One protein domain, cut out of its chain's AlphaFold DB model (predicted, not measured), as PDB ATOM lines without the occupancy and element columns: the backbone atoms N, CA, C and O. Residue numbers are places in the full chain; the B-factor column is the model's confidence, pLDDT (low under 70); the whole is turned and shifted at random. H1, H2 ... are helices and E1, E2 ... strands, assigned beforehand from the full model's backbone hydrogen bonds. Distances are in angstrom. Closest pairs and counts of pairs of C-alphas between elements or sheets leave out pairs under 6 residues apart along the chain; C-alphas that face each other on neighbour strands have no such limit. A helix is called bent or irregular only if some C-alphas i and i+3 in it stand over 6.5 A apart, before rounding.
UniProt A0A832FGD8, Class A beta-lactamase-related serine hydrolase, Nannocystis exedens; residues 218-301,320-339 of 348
ATOM      1  N   ALA A 218     102.302 104.622 197.003       88.62
ATOM      2  CA  ALA A 218     101.476 105.089 195.889       88.62
ATOM      3  C   ALA A 218     101.975 106.423 195.297       88.62
ATOM      4  O   ALA A 218     101.744 106.704 194.117       88.62
ATOM      5  N   ARG A 219     102.704 107.228 196.085       89.12
ATOM      6  CA  ARG A 219     103.322 108.484 195.639       89.12
ATOM      7  C   ARG A 219     104.629 108.276 194.886       89.12
ATOM      8  O   ARG A 219     105.026 109.160 194.141       89.12
ATOM      9  N   PHE A 220     105.292 107.124 194.981       92.50
ATOM     10  CA  PHE A 220     106.606 106.929 194.348       92.50
ATOM     11  C   PHE A 220     106.604 107.179 192.845       92.50
ATOM     12  O   PHE A 220     107.584 107.687 192.301       92.50
ATOM     13  N   LYS A 221     105.470 106.938 192.179       90.62
ATOM     14  CA  LYS A 221     105.295 107.265 190.763       90.62
ATOM     15  C   LYS A 221     105.472 108.759 190.456       90.62
ATOM     16  O   LYS A 221     105.953 109.071 189.373       90.62
ATOM     17  N   VAL A 222     105.101 109.666 191.365       92.50
ATOM     18  CA  VAL A 222     105.228 111.116 191.126       92.50
ATOM     19  C   VAL A 222     106.677 111.599 191.218       92.50
ATOM     20  O   VAL A 222     107.032 112.558 190.540       92.50
ATOM     21  N   TYR A 223     107.518 110.912 191.996       94.62
ATOM     22  CA  TYR A 223     108.948 111.214 192.129       94.62
ATOM     23  C   TYR A 223     109.804 110.476 191.098       94.62
ATOM     24  O   TYR A 223     110.876 110.950 190.727       94.62
ATOM     25  N   SER A 224     109.347 109.310 190.637       94.81
ATOM     26  CA  SER A 224     110.135 108.443 189.765       94.81
ATOM     27  C   SER A 224     110.402 109.087 188.407       94.81
ATOM     28  O   SER A 224     109.529 109.722 187.811       94.81
ATOM     29  N   GLY A 225     111.602 108.889 187.880       94.31
ATOM     30  CA  GLY A 225     111.984 109.379 186.565       94.31
ATOM     31  C   GLY A 225     113.475 109.641 186.444       94.31
ATOM     32  O   GLY A 225     114.245 109.445 187.383       94.31
ATOM     33  N   ARG A 226     113.857 110.098 185.256       95.94
ATOM     34  CA  ARG A 226     115.214 110.517 184.924       95.94
ATOM     35  C   ARG A 226     115.365 112.009 185.190       95.94
ATOM     36  O   ARG A 226     114.493 112.795 184.819       95.94
ATOM     37  N   TYR A 227     116.458 112.390 185.826       96.25
ATOM     38  CA  TYR A 227     116.763 113.738 186.282       96.25
ATOM     39  C   TYR A 227     118.126 114.145 185.733       96.25
ATOM     40  O   TYR A 227     119.101 113.417 185.888       96.25
ATOM     41  N   VAL A 228     118.195 115.303 185.083       96.62
ATOM     42  CA  VAL A 228     119.418 115.811 184.448       96.62
ATOM     43  C   VAL A 228     119.954 116.977 185.258       96.62
ATOM     44  O   VAL A 228     119.202 117.885 185.626       96.62
ATOM     45  N   LEU A 229     121.256 116.943 185.535       96.56
ATOM     46  CA  LEU A 229     121.959 117.983 186.271       96.56
ATOM     47  C   LEU A 229     121.867 119.313 185.513       96.56
ATOM     48  O   LEU A 229     122.137 119.389 184.311       96.56
ATOM     49  N   THR A 230     121.487 120.381 186.209       96.25
ATOM     50  CA  THR A 230     121.408 121.710 185.591       96.25
ATOM     51  C   THR A 230     122.797 122.255 185.250       96.25
ATOM     52  O   THR A 230     123.797 121.923 185.888       96.25
ATOM     53  N   GLN A 231     122.870 123.150 184.259       94.38
ATOM     54  CA  GLN A 231     124.130 123.803 183.891       94.38
ATOM     55  C   GLN A 231     124.712 124.640 185.043       94.38
ATOM     56  O   GLN A 231     125.930 124.705 185.188       94.38
ATOM     57  N   GLU A 232     123.851 125.250 185.863       94.31
ATOM     58  CA  GLU A 232     124.245 126.016 187.050       94.31
ATOM     59  C   GLU A 232     124.933 125.117 188.080       94.31
ATOM     60  O   GLU A 232     126.091 125.358 188.415       94.31
ATOM     61  N   SER A 233     124.290 124.016 188.483       95.31
ATOM     62  CA  SER A 233     124.902 123.071 189.422       95.31
ATOM     63  C   SER A 233     126.139 122.387 188.853       95.31
ATOM     64  O   SER A 233     127.091 122.149 189.587       95.31
ATOM     65  N   ARG A 234     126.191 122.121 187.542       95.25
ATOM     66  CA  ARG A 234     127.414 121.628 186.891       95.25
ATOM     67  C   ARG A 234     128.564 122.631 187.025       95.25
ATOM     68  O   ARG A 234     129.680 122.243 187.355       95.25
ATOM     69  N   ALA A 235     128.304 123.914 186.772       93.19
ATOM     70  CA  ALA A 235     129.313 124.962 186.905       93.19
ATOM     71  C   ALA A 235     129.767 125.141 188.360       93.19
ATOM     72  O   ALA A 235     130.950 125.374 188.596       93.19
ATOM     73  N   GLU A 236     128.852 125.012 189.321       92.56
ATOM     74  CA  GLU A 236     129.173 125.059 190.746       92.56
ATOM     75  C   GLU A 236     130.036 123.870 191.181       92.56
ATOM     76  O   GLU A 236     131.091 124.077 191.777       92.56
ATOM     77  N   LEU A 237     129.655 122.642 190.819       91.69
ATOM     78  CA  LEU A 237     130.402 121.431 191.167       91.69
ATOM     79  C   LEU A 237     131.815 121.422 190.573       91.69
ATOM     80  O   LEU A 237     132.759 121.072 191.274       91.69
ATOM     81  N   ASN A 238     131.995 121.905 189.339       92.50
ATOM     82  CA  ASN A 238     133.314 122.033 188.702       92.50
ATOM     83  C   ASN A 238     134.278 122.990 189.437       92.50
ATOM     84  O   ASN A 238     135.457 123.054 189.098       92.50
ATOM     85  N   ARG A 239     133.803 123.771 190.420       90.81
ATOM     86  CA  ARG A 239     134.676 124.583 191.289       90.81
ATOM     87  C   ARG A 239     135.336 123.762 192.394       90.81
ATOM     88  O   ARG A 239     136.305 124.237 192.981       90.81
ATOM     89  N   PHE A 240     134.779 122.595 192.701       84.94
ATOM     90  CA  PHE A 240     135.184 121.739 193.812       84.94
ATOM     91  C   PHE A 240     135.696 120.371 193.346       84.94
ATOM     92  O   PHE A 240     136.527 119.784 194.031       84.94
ATOM     93  N   PHE A 241     135.224 119.885 192.196       85.06
ATOM     94  CA  PHE A 241     135.485 118.542 191.683       85.06
ATOM     95  C   PHE A 241     136.030 118.573 190.255       85.06
ATOM     96  O   PHE A 241     135.833 119.549 189.523       85.06
ATOM     97  N   ASP A 242     136.699 117.489 189.853       87.06
ATOM     98  CA  ASP A 242     137.193 117.341 188.487       87.06
ATOM     99  C   ASP A 242     136.016 117.232 187.488       87.06
ATOM    100  O   ASP A 242     135.039 116.519 187.752       87.06
ATOM    101  N   PRO A 243     136.075 117.914 186.325       89.00
ATOM    102  CA  PRO A 243     134.981 117.910 185.359       89.00
ATOM    103  C   PRO A 243     134.551 116.525 184.864       89.00
ATOM    104  O   PRO A 243     133.368 116.325 184.582       89.00
ATOM    105  N   ALA A 244     135.472 115.564 184.757       86.56
ATOM    106  CA  ALA A 244     135.140 114.198 184.369       86.56
ATOM    107  C   ALA A 244     134.325 113.489 185.458       86.56
ATOM    108  O   ALA A 244     133.438 112.698 185.140       86.56
ATOM    109  N   GLU A 245     134.562 113.792 186.737       84.75
ATOM    110  CA  GLU A 245     133.742 113.275 187.833       84.75
ATOM    111  C   GLU A 245     132.343 113.879 187.822       84.75
ATOM    112  O   GLU A 245     131.358 113.145 187.928       84.75
ATOM    113  N   VAL A 246     132.252 115.194 187.615       89.94
ATOM    114  CA  VAL A 246     130.971 115.904 187.524       89.94
ATOM    115  C   VAL A 246     130.139 115.401 186.344       89.94
ATOM    116  O   VAL A 246     128.920 115.273 186.468       89.94
ATOM    117  N   GLU A 247     130.764 115.054 185.216       89.50
ATOM    118  CA  GLU A 247     130.039 114.513 184.061       89.50
ATOM    119  C   GLU A 247     129.421 113.139 184.351       89.50
ATOM    120  O   GLU A 247     128.347 112.825 183.840       89.50
ATOM    121  N   ARG A 248     130.011 112.344 185.248       87.19
ATOM    122  CA  ARG A 248     129.387 111.086 185.680       87.19
ATOM    123  C   ARG A 248     128.120 111.306 186.526       87.19
ATOM    124  O   ARG A 248     127.290 110.408 186.594       87.19
ATOM    125  N   LEU A 249     127.935 112.498 187.108       88.69
ATOM    126  CA  LEU A 249     126.713 112.933 187.806       88.69
ATOM    127  C   LEU A 249     125.730 113.678 186.879       88.69
ATOM    128  O   LEU A 249     124.717 114.206 187.339       88.69
ATOM    129  N   ALA A 250     125.993 113.752 185.568       91.56
ATOM    130  CA  ALA A 250     125.141 114.483 184.627       91.56
ATOM    131  C   ALA A 250     123.679 114.006 184.631       91.56
ATOM    132  O   ALA A 250     122.773 114.781 184.313       91.56
ATOM    133  N   GLU A 251     123.453 112.750 185.010       94.19
ATOM    134  CA  GLU A 251     122.142 112.129 185.061       94.19
ATOM    135  C   GLU A 251     121.966 111.274 186.316       94.19
ATOM    136  O   GLU A 251     122.871 110.558 186.744       94.19
ATOM    137  N   ALA A 252     120.760 111.322 186.874       94.88
ATOM    138  CA  ALA A 252     120.325 110.465 187.958       94.88
ATOM    139  C   ALA A 252     118.929 109.899 187.684       94.88
ATOM    140  O   ALA A 252     118.094 110.516 187.023       94.88
ATOM    141  N   HIS A 253     118.654 108.730 188.241       95.50
ATOM    142  CA  HIS A 253     117.359 108.076 188.184       95.50
ATOM    143  C   HIS A 253     116.784 107.960 189.585       95.50
ATOM    144  O   HIS A 253     117.465 107.527 190.510       95.50
ATOM    145  N   VAL A 254     115.513 108.317 189.727       96.31
ATOM    146  CA  VAL A 254     114.744 108.045 190.940       96.31
ATOM    147  C   VAL A 254     113.724 106.967 190.628       96.31
ATOM    148  O   VAL A 254     113.001 107.062 189.633       96.31
ATOM    149  N   GLY A 255     113.641 105.955 191.483       93.12
ATOM    150  CA  GLY A 255     112.680 104.871 191.325       93.12
ATOM    151  C   GLY A 255     112.470 104.075 192.608       93.12
ATOM    152  O   GLY A 255     113.262 104.202 193.541       93.12
ATOM    153  N   PRO A 256     111.390 103.282 192.686       90.00
ATOM    154  CA  PRO A 256     111.160 102.402 193.817       90.00
ATOM    155  C   PRO A 256     112.187 101.267 193.852       90.00
ATOM    156  O   PRO A 256     112.640 100.787 192.814       90.00
ATOM    157  N   ASP A 257     112.493 100.803 195.055       80.56
ATOM    158  CA  ASP A 257     113.307  99.619 195.287       80.56
ATOM    159  C   ASP A 257     112.584  98.319 194.895       80.56
ATOM    160  O   ASP A 257     111.392  98.310 194.568       80.56
ATOM    161  N   ARG A 258     113.285  97.181 194.986       75.31
ATOM    162  CA  ARG A 258     112.705  95.863 194.671       75.31
ATOM    163  C   ARG A 258     111.485  95.528 195.535       75.31
ATOM    164  O   ARG A 258     110.549  94.909 195.026       75.31
ATOM    165  N   SER A 259     111.465  95.939 196.806       76.94
ATOM    166  CA  SER A 259     110.311  95.735 197.698       76.94
ATOM    167  C   SER A 259     109.165  96.729 197.449       76.94
ATOM    168  O   SER A 259     108.044  96.525 197.927       76.94
ATOM    169  N   LYS A 260     109.426  97.783 196.663       79.31
ATOM    170  CA  LYS A 260     108.547  98.930 196.403       79.31
ATOM    171  C   LYS A 260     108.127  99.674 197.671       79.31
ATOM    172  O   LYS A 260     107.064 100.287 197.683       79.31
ATOM    173  N   GLN A 261     108.927  99.598 198.732       83.94
ATOM    174  CA  GLN A 261     108.689 100.288 200.002       83.94
ATOM    175  C   GLN A 261     109.577 101.519 200.179       83.94
ATOM    176  O   GLN A 261     109.273 102.367 201.013       83.94
ATOM    177  N   ARG A 262     110.644 101.653 199.384       87.38
ATOM    178  CA  ARG A 262     111.567 102.792 199.432       87.38
ATOM    179  C   ARG A 262     111.851 103.338 198.039       87.38
ATOM    180  O   ARG A 262     111.649 102.649 197.042       87.38
ATOM    181  N   LEU A 263     112.331 104.578 197.979       92.38
ATOM    182  CA  LEU A 263     112.900 105.169 196.769       92.38
ATOM    183  C   LEU A 263     114.421 105.051 196.796       92.38
ATOM    184  O   LEU A 263     115.036 105.133 197.856       92.38
ATOM    185  N   TYR A 264     115.016 104.922 195.620       92.31
ATOM    186  CA  TYR A 264     116.451 105.021 195.408       92.31
ATOM    187  C   TYR A 264     116.766 106.185 194.481       92.31
ATOM    188  O   TYR A 264     116.030 106.454 193.531       92.31
ATOM    189  N   PHE A 265     117.894 106.829 194.749       93.81
ATOM    190  CA  PHE A 265     118.584 107.731 193.844       93.81
ATOM    191  C   PHE A 265     119.766 106.971 193.240       93.81
ATOM    192  O   PHE A 265     120.682 106.572 193.958       93.81
ATOM    193  N   PHE A 266     119.728 106.732 191.935       92.75
ATOM    194  CA  PHE A 266     120.725 105.970 191.193       92.75
ATOM    195  C   PHE A 266     121.486 106.872 190.227       92.75
ATOM    196  O   PHE A 266     120.880 107.570 189.417       92.75
ATOM    197  N   VAL A 267     122.814 106.810 190.275       91.25
ATOM    198  CA  VAL A 267     123.700 107.511 189.345       91.25
ATOM    199  C   VAL A 267     124.467 106.460 188.537       91.25
ATOM    200  O   VAL A 267     125.175 105.632 189.127       91.25
ATOM    201  N   PRO A 268     124.344 106.452 187.195       85.38
ATOM    202  CA  PRO A 268     125.049 105.497 186.348       85.38
ATOM    203  C   PRO A 268     126.561 105.468 186.620       85.38
ATOM    204  O   PRO A 268     127.232 106.496 186.692       85.38
ATOM    205  N   GLY A 269     127.107 104.265 186.815       81.25
ATOM    206  CA  GLY A 269     128.530 104.063 187.118       81.25
ATOM    207  C   GLY A 269     128.969 104.444 188.539       81.25
ATOM    208  O   GLY A 269     130.139 104.257 188.853       81.25
ATOM    209  N   HIS A 270     128.064 104.948 189.389       80.12
ATOM    210  CA  HIS A 270     128.333 105.286 190.798       80.12
ATOM    211  C   HIS A 270     127.538 104.420 191.777       80.12
ATOM    212  O   HIS A 270     127.968 104.220 192.909       80.12
ATOM    213  N   GLY A 271     126.394 103.891 191.340       84.81
ATOM    214  CA  GLY A 271     125.537 103.040 192.156       84.81
ATOM    215  C   GLY A 271     124.295 103.773 192.646       84.81
ATOM    216  O   GLY A 271     123.878 104.785 192.078       84.81
ATOM    217  N   SER A 272     123.661 103.214 193.671       87.06
ATOM    218  CA  SER A 272     122.373 103.683 194.174       87.06
ATOM    219  C   SER A 272     122.434 104.002 195.665       87.06
ATOM    220  O   SER A 272     123.222 103.416 196.402       87.06
ATOM    221  N   LYS A 273     121.603 104.944 196.113       88.00
ATOM    222  CA  LYS A 273     121.398 105.243 197.532       88.00
ATOM    223  C   LYS A 273     119.917 105.291 197.867       88.00
ATOM    224  O   LYS A 273     119.133 105.881 197.123       88.00
ATOM    225  N   VAL A 274     119.561 104.731 199.020       90.19
ATOM    226  CA  VAL A 274     118.206 104.805 199.576       90.19
ATOM    227  C   VAL A 274     117.860 106.252 199.925       90.19
ATOM    228  O   VAL A 274     118.652 106.969 200.536       90.19
ATOM    229  N   MET A 275     116.651 106.667 199.559       92.75
ATOM    230  CA  MET A 275     116.039 107.925 199.968       92.75
ATOM    231  C   MET A 275     115.077 107.653 201.130       92.75
ATOM    232  O   MET A 275     114.021 107.046 200.943       92.75
ATOM    233  N   HIS A 276     115.423 108.120 202.328       92.00
ATOM    234  CA  HIS A 276     114.595 107.992 203.529       92.00
ATOM    235  C   HIS A 276     113.611 109.147 203.608       92.00
ATOM    236  O   HIS A 276     114.015 110.301 203.472       92.00
ATOM    237  N   GLY A 277     112.330 108.870 203.844       93.00
ATOM    238  CA  GLY A 277     111.331 109.928 203.975       93.00
ATOM    239  C   GLY A 277     111.649 110.863 205.141       93.00
ATOM    240  O   GLY A 277     111.940 110.409 206.247       93.00
ATOM    241  N   LEU A 278     111.607 112.171 204.893       91.56
ATOM    242  CA  LEU A 278     111.700 113.207 205.926       91.56
ATOM    243  C   LEU A 278     110.336 113.858 206.167       91.56
ATOM    244  O   LEU A 278     109.945 114.100 207.306       91.56
ATOM    245  N   ASP A 279     109.615 114.122 205.082       89.62
ATOM    246  CA  ASP A 279     108.221 114.546 205.068       89.62
ATOM    247  C   ASP A 279     107.536 114.009 203.794       89.62
ATOM    248  O   ASP A 279     107.987 113.022 203.215       89.62
ATOM    249  N   ARG A 280     106.424 114.623 203.369       88.25
ATOM    250  CA  ARG A 280     105.677 114.206 202.177       88.25
ATOM    251  C   ARG A 280     106.532 114.201 200.907       88.25
ATOM    252  O   ARG A 280     106.394 113.262 200.137       88.25
ATOM    253  N   ASP A 281     107.325 115.242 200.660       92.94
ATOM    254  CA  ASP A 281     108.021 115.478 199.381       92.94
ATOM    255  C   ASP A 281     109.536 115.709 199.560       92.94
ATOM    256  O   ASP A 281     110.268 115.942 198.591       92.94
ATOM    257  N   THR A 282     110.006 115.600 200.801       94.12
ATOM    258  CA  THR A 282     111.403 115.701 201.203       94.12
ATOM    259  C   THR A 282     111.900 114.361 201.725       94.12
ATOM    260  O   THR A 282     111.240 113.677 202.508       94.12
ATOM    261  N   PHE A 283     113.120 114.021 201.335       95.31
ATOM    262  CA  PHE A 283     113.841 112.819 201.710       95.31
ATOM    263  C   PHE A 283     115.238 113.185 202.210       95.31
ATOM    264  O   PHE A 283     115.729 114.295 202.005       95.31
ATOM    265  N   PHE A 284     115.914 112.246 202.851       92.94
ATOM    266  CA  PHE A 284     117.313 112.379 203.222       92.94
ATOM    267  C   PHE A 284     118.089 111.104 202.918       92.94
ATOM    268  O   PHE A 284     117.515 110.024 202.789       92.94
ATOM    269  N   PHE A 285     119.407 111.240 202.839       89.44
ATOM    270  CA  PHE A 285     120.331 110.120 202.723       89.44
ATOM    271  C   PHE A 285     121.059 109.919 204.049       89.44
ATOM    272  O   PHE A 285     121.395 110.891 204.732       89.44
ATOM    273  N   LYS A 286     121.326 108.662 204.413       82.62
ATOM    274  CA  LYS A 286     122.222 108.328 205.527       82.62
ATOM    275  C   LYS A 286     123.675 108.410 205.060       82.62
ATOM    276  O   LYS A 286     124.342 107.403 204.866       82.62
ATOM    277  N   ASP A 287     124.137 109.629 204.814       76.56
ATOM    278  CA  ASP A 287     125.526 109.932 204.476       76.56
ATOM    279  C   ASP A 287     126.128 110.967 205.435       76.56
ATOM    280  O   ASP A 287     125.417 111.663 206.163       76.56
ATOM    281  N   ALA A 288     127.459 111.072 205.436       67.25
ATOM    282  CA  ALA A 288     128.187 111.993 206.309       67.25
ATOM    283  C   ALA A 288     127.850 113.476 206.046       67.25
ATOM    284  O   ALA A 288     127.945 114.300 206.954       67.25
ATOM    285  N   ALA A 289     127.421 113.817 204.825       74.12
ATOM    286  CA  ALA A 289     127.018 115.173 204.447       74.12
ATOM    287  C   ALA A 289     125.602 115.541 204.930       74.12
ATOM    288  O   ALA A 289     125.173 116.689 204.773       74.12
ATOM    289  N   ALA A 290     124.872 114.580 205.512       81.00
ATOM    290  CA  ALA A 290     123.473 114.700 205.891       81.00
ATOM    291  C   ALA A 290     122.612 115.250 204.739       81.00
ATOM    292  O   ALA A 290     121.760 116.126 204.956       81.00
ATOM    293  N   THR A 291     122.820 114.728 203.528       90.19
ATOM    294  CA  THR A 291     122.167 115.196 202.299       90.19
ATOM    295  C   THR A 291     120.640 115.166 202.423       90.19
ATOM    296  O   THR A 291     120.062 114.181 202.890       90.19
ATOM    297  N   VAL A 292     119.975 116.240 201.987       94.31
ATOM    298  CA  VAL A 292     118.507 116.328 201.874       94.31
ATOM    299  C   VAL A 292     118.120 116.405 200.409       94.31
ATOM    300  O   VAL A 292     118.676 117.222 199.688       94.31
ATOM    301  N   ALA A 293     117.151 115.599 199.992       96.38
ATOM    302  CA  ALA A 293     116.525 115.635 198.679       96.38
ATOM    303  C   ALA A 293     115.120 116.235 198.788       96.38
ATOM    304  O   ALA A 293     114.322 115.777 199.594       96.38
ATOM    305  N   THR A 294     114.788 117.240 197.985       96.75
ATOM    306  CA  THR A 294     113.443 117.841 197.935       96.75
ATOM    307  C   THR A 294     112.926 117.813 196.506       96.75
ATOM    308  O   THR A 294     113.619 118.267 195.594       96.75
ATOM    309  N   PHE A 295     111.715 117.300 196.304       95.88
ATOM    310  CA  PHE A 295     111.059 117.323 194.998       95.88
ATOM    311  C   PHE A 295     110.211 118.586 194.835       95.88
ATOM    312  O   PHE A 295     109.402 118.917 195.702       95.88
ATOM    313  N   ASP A 296     110.371 119.276 193.704       91.62
ATOM    314  CA  ASP A 296     109.507 120.395 193.314       91.62
ATOM    315  C   ASP A 296     108.556 119.955 192.198       91.62
ATOM    316  O   ASP A 296     108.952 119.291 191.239       91.62
ATOM    317  N   PHE A 297     107.296 120.357 192.319       86.81
ATOM    318  CA  PHE A 297     106.194 120.051 191.408       86.81
ATOM    319  C   PHE A 297     105.778 121.248 190.551       86.81
ATOM    320  O   PHE A 297     104.951 121.113 189.645       86.81
ATOM    321  N   ARG A 298     106.300 122.444 190.841       75.56
ATOM    322  CA  ARG A 298     106.000 123.643 190.066       75.56
ATOM    323  C   ARG A 298     106.799 123.610 188.771       75.56
ATOM    324  O   ARG A 298     107.991 123.906 188.750       75.56
ATOM    325  N   GLN A 299     106.112 123.379 187.654       53.91
ATOM    326  CA  GLN A 299     106.661 123.782 186.364       53.91
ATOM    327  C   GLN A 299     106.931 125.292 186.424       53.91
ATOM    328  O   GLN A 299     105.996 126.081 186.570       53.91
ATOM    329  N   ARG A 300     108.192 125.727 186.298       41.81
ATOM    330  CA  ARG A 300     108.489 127.116 185.918       41.81
ATOM    331  C   ARG A 300     108.002 127.313 184.480       41.81
ATOM    332  O   ARG A 300     108.782 127.266 183.535       41.81
ATOM    333  N   VAL A 301     106.696 127.491 184.304       38.19
ATOM    334  CA  VAL A 301     106.131 127.977 183.049       38.19
ATOM    335  C   VAL A 301     106.506 129.452 182.968       38.19
ATOM    336  O   VAL A 301     106.140 130.243 183.839       38.19
ATOM    337  N   PRO A 320     100.953 116.269 189.653       80.56
ATOM    338  CA  PRO A 320     101.743 116.031 188.457       80.56
ATOM    339  C   PRO A 320     103.075 115.380 188.856       80.56
ATOM    340  O   PRO A 320     103.489 115.478 190.013       80.56
ATOM    341  N   PRO A 321     103.781 114.721 187.926       85.00
ATOM    342  CA  PRO A 321     105.145 114.300 188.203       85.00
ATOM    343  C   PRO A 321     106.002 115.492 188.647       85.00
ATOM    344  O   PRO A 321     105.827 116.599 188.129       85.00
ATOM    345  N   ALA A 322     106.928 115.261 189.576       86.50
ATOM    346  CA  ALA A 322     107.867 116.282 190.021       86.50
ATOM    347  C   ALA A 322     108.628 116.855 188.817       86.50
ATOM    348  O   ALA A 322     109.063 116.128 187.930       86.50
ATOM    349  N   SER A 323     108.781 118.170 188.749       91.00
ATOM    350  CA  SER A 323     109.526 118.838 187.682       91.00
ATOM    351  C   SER A 323     111.020 118.937 187.977       91.00
ATOM    352  O   SER A 323     111.815 119.074 187.046       91.00
ATOM    353  N   ALA A 324     111.413 118.883 189.251       94.25
ATOM    354  CA  ALA A 324     112.799 119.032 189.672       94.25
ATOM    355  C   ALA A 324     113.096 118.261 190.963       94.25
ATOM    356  O   ALA A 324     112.195 117.943 191.743       94.25
ATOM    357  N   LEU A 325     114.381 117.993 191.170       96.81
ATOM    358  CA  LEU A 325     114.944 117.414 192.382       96.81
ATOM    359  C   LEU A 325     116.086 118.312 192.859       96.81
ATOM    360  O   LEU A 325     117.001 118.630 192.099       96.81
ATOM    361  N   HIS A 326     116.028 118.699 194.126       96.69
ATOM    362  CA  HIS A 326     117.010 119.551 194.781       96.69
ATOM    363  C   HIS A 326     117.739 118.754 195.855       96.69
ATOM    364  O   HIS A 326     117.095 118.250 196.774       96.69
ATOM    365  N   LEU A 327     119.061 118.641 195.757       95.81
ATOM    366  CA  LEU A 327     119.904 118.057 196.794       95.81
ATOM    367  C   LEU A 327     120.623 119.169 197.554       95.81
ATOM    368  O   LEU A 327     121.202 120.061 196.942       95.81
ATOM    369  N   ARG A 328     120.627 119.099 198.883       93.19
ATOM    370  CA  ARG A 328     121.348 120.041 199.743       93.19
ATOM    371  C   ARG A 328     122.327 119.305 200.645       93.19
ATOM    372  O   ARG A 328     121.910 118.440 201.418       93.19
ATOM    373  N   GLN A 329     123.599 119.685 200.564       88.00
ATOM    374  CA  GLN A 329     124.728 119.124 201.312       88.00
ATOM    375  C   GLN A 329     125.468 120.251 202.035       88.00
ATOM    376  O   GLN A 329     126.337 120.912 201.472       88.00
ATOM    377  N   GLY A 330     125.092 120.521 203.287       81.06
ATOM    378  CA  GLY A 330     125.586 121.710 203.986       81.06
ATOM    379  C   GLY A 330     125.257 122.992 203.192       81.06
ATOM    380  O   GLY A 330     124.064 123.260 203.012       81.06
ATOM    381  N   PRO A 331     126.262 123.780 202.750       81.81
ATOM    382  CA  PRO A 331     126.065 124.966 201.913       81.81
ATOM    383  C   PRO A 331     125.948 124.674 200.406       81.81
ATOM    384  O   PRO A 331     125.604 125.586 199.664       81.81
ATOM    385  N   LEU A 332     126.266 123.457 199.951       88.31
ATOM    386  CA  LEU A 332     126.217 123.088 198.536       88.31
ATOM    387  C   LEU A 332     124.783 122.720 198.135       88.31
ATOM    388  O   LEU A 332     124.152 121.881 198.790       88.31
ATOM    389  N   GLU A 333     124.294 123.307 197.043       92.69
ATOM    390  CA  GLU A 333     122.981 123.012 196.464       92.69
ATOM    391  C   GLU A 333     123.132 122.446 195.044       92.69
ATOM    392  O   GLU A 333     123.791 123.015 194.179       92.69
ATOM    393  N   ILE A 334     122.526 121.287 194.791       94.94
ATOM    394  CA  ILE A 334     122.601 120.589 193.506       94.94
ATOM    395  C   ILE A 334     121.188 120.441 192.955       94.94
ATOM    396  O   ILE A 334     120.312 119.838 193.571       94.94
ATOM    397  N   HIS A 335     120.966 120.986 191.769       96.69
ATOM    398  CA  HIS A 335     119.668 121.076 191.130       96.69
ATOM    399  C   HIS A 335     119.635 120.170 189.906       96.69
ATOM    400  O   HIS A 335     120.464 120.296 188.997       96.69
ATOM    401  N   PHE A 336     118.620 119.312 189.860       96.56
ATOM    402  CA  PHE A 336     118.281 118.502 188.703       96.56
ATOM    403  C   PHE A 336     116.892 118.863 188.183       96.56
ATOM    404  O   PHE A 336     115.974 119.150 188.952       96.56
ATOM    405  N   VAL A 337     116.718 118.777 186.869       96.25
ATOM    406  CA  VAL A 337     115.420 118.910 186.198       96.25
ATOM    407  C   VAL A 337     114.968 117.555 185.673       96.25
ATOM    408  O   VAL A 337     115.773 116.801 185.124       96.25
ATOM    409  N   ARG A 338     113.683 117.222 185.841       94.06
ATOM    410  CA  ARG A 338     113.139 115.962 185.323       94.06
ATOM    411  C   ARG A 338     113.186 115.994 183.800       94.06
ATOM    412  O   ARG A 338     112.678 116.920 183.168       94.06
ATOM    413  N   ALA A 339     113.806 114.982 183.214       91.00
ATOM    414  CA  ALA A 339     113.846 114.827 181.777       91.00
ATOM    415  C   ALA A 339     112.458 114.426 181.244       91.00
ATOM    416  O   ALA A 339     111.701 113.745 181.943       91.00
TER     417      ALA A 339
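AT A GLANCE: This is residues 218 to 301 and 320 to 339 of the 348 residues of the protein "Class A beta-lactamase-related serine hydrolase" of Nannocystis exedens (UniProt A0A832FGD8). Eight strands, E1 to E8, ring a closed barrel. H1 sits outside it at one end; at the other end H2 is beside E8, and H3, next to H2, is off the barrel. The printed part has 104 residues with three named helices and eight named strands, in the order H1 E1 H2 H3 E2 E3 E4 E5 E6 E7 E8; the class is mixed, helices and strands. Round the ring run E1 E2 E3 E4 E5 E6 E7 E8 and back to E1, each strand with two neighbours; among the neighbour pairs, E1 and E2, E2 and E3, E3 and E4, E5 and E6, E6 and E7, E7 and E8, and E8 and E1 are antiparallel. It is compact, with a radius of gyration of the C-alphas of 13.2 A and spans of 38 by 34 by 24 A.

HOW THE PARTS SIT: Start with E2, residues 251 to 256, E3, 263 to 267, E4, 271 to 277, E5, 282 to 284, and E6, 292 to 296: they form a meander, strands in a row with no named helix between, each the neighbour of the one before; among the hairpins are E2 and E3, E3 and E4, and E5 and E6, and the N-to-C directions of E4 and E5 stand at 125 degrees. Look for N 253 and O 266 at 2.8 A, N 265 and O 273 at 2.8 A, N 276 and O 284 at 2.9 A, and N 283 and O 293 at 2.7 A. E4 is staggered, pairing with E3 over residues 271 to 275 and with E5 over 276 to 277. E7, residues 324 to 329, is the antiparallel neighbour of E6, with N 294 and O 326 at 2.8 A. It forms a hairpin with E8, residues 332 to 338, where N 327 and O 334 are 2.8 A apart. E1, residues 225 to 229, closes the ring, with N 228 and O 337 of E8 at 2.8 A and N 227 and O 252 of E2 at 2.8 A. H1, residues 218 to 223, is on the barrel, outside it, at a height of 7.6 A; its closest C-alpha pair with E2 is Phe 220 and Pro 256, 6.4 A. H1 is irregular, but only just: C-alphas 218 and 221 are 6.8 A apart. H2, residues 231 to 237, is on the barrel too; its closest C-alphas to E8 are Ser 233 and Ile 334, 5.3 A. H3, residues 243 to 248, is not on the barrel; it is close to but not clearly touching H2, at a steep tilt of 66 degrees, opposite ways, the closest C-alphas being Leu 237 and Val 246, 6.6 A. In H2 and H3 every O i to N i+4 pair is within hydrogen-bond range; in H1 0 of 2 are, beside 2 of 3 O i to N i+3 pairs.

IN THESE COORDINATES: Find C-alpha 218 at (101.476, 105.089, 195.889), where H1 begins; it runs 10.4 A to C-alpha 223. E8 runs 19.9 A to C-alpha 338 at (113.139, 115.962, 185.323), E4 19.7 A, E2 17.1 A and E7 16.7 A. E3 spans 13.3 A, E1 13.2 A, E6 13.1 A, H2 9.9 A, H3 8.8 A and E5 7.1 A.

THE WHOLE: The two C-alphas farthest apart are those of Ala 218 and Arg 239, 38.8 A. Residues 302 to 319 are not printed, and C-alphas 301 and 320 are 13.8 A apart across this cut, in the link E6 to E7. Of the links printed whole, none is long. The mean pLDDT of the printed part is 88.5; residue 288 and residues 299 to 301 are under 70.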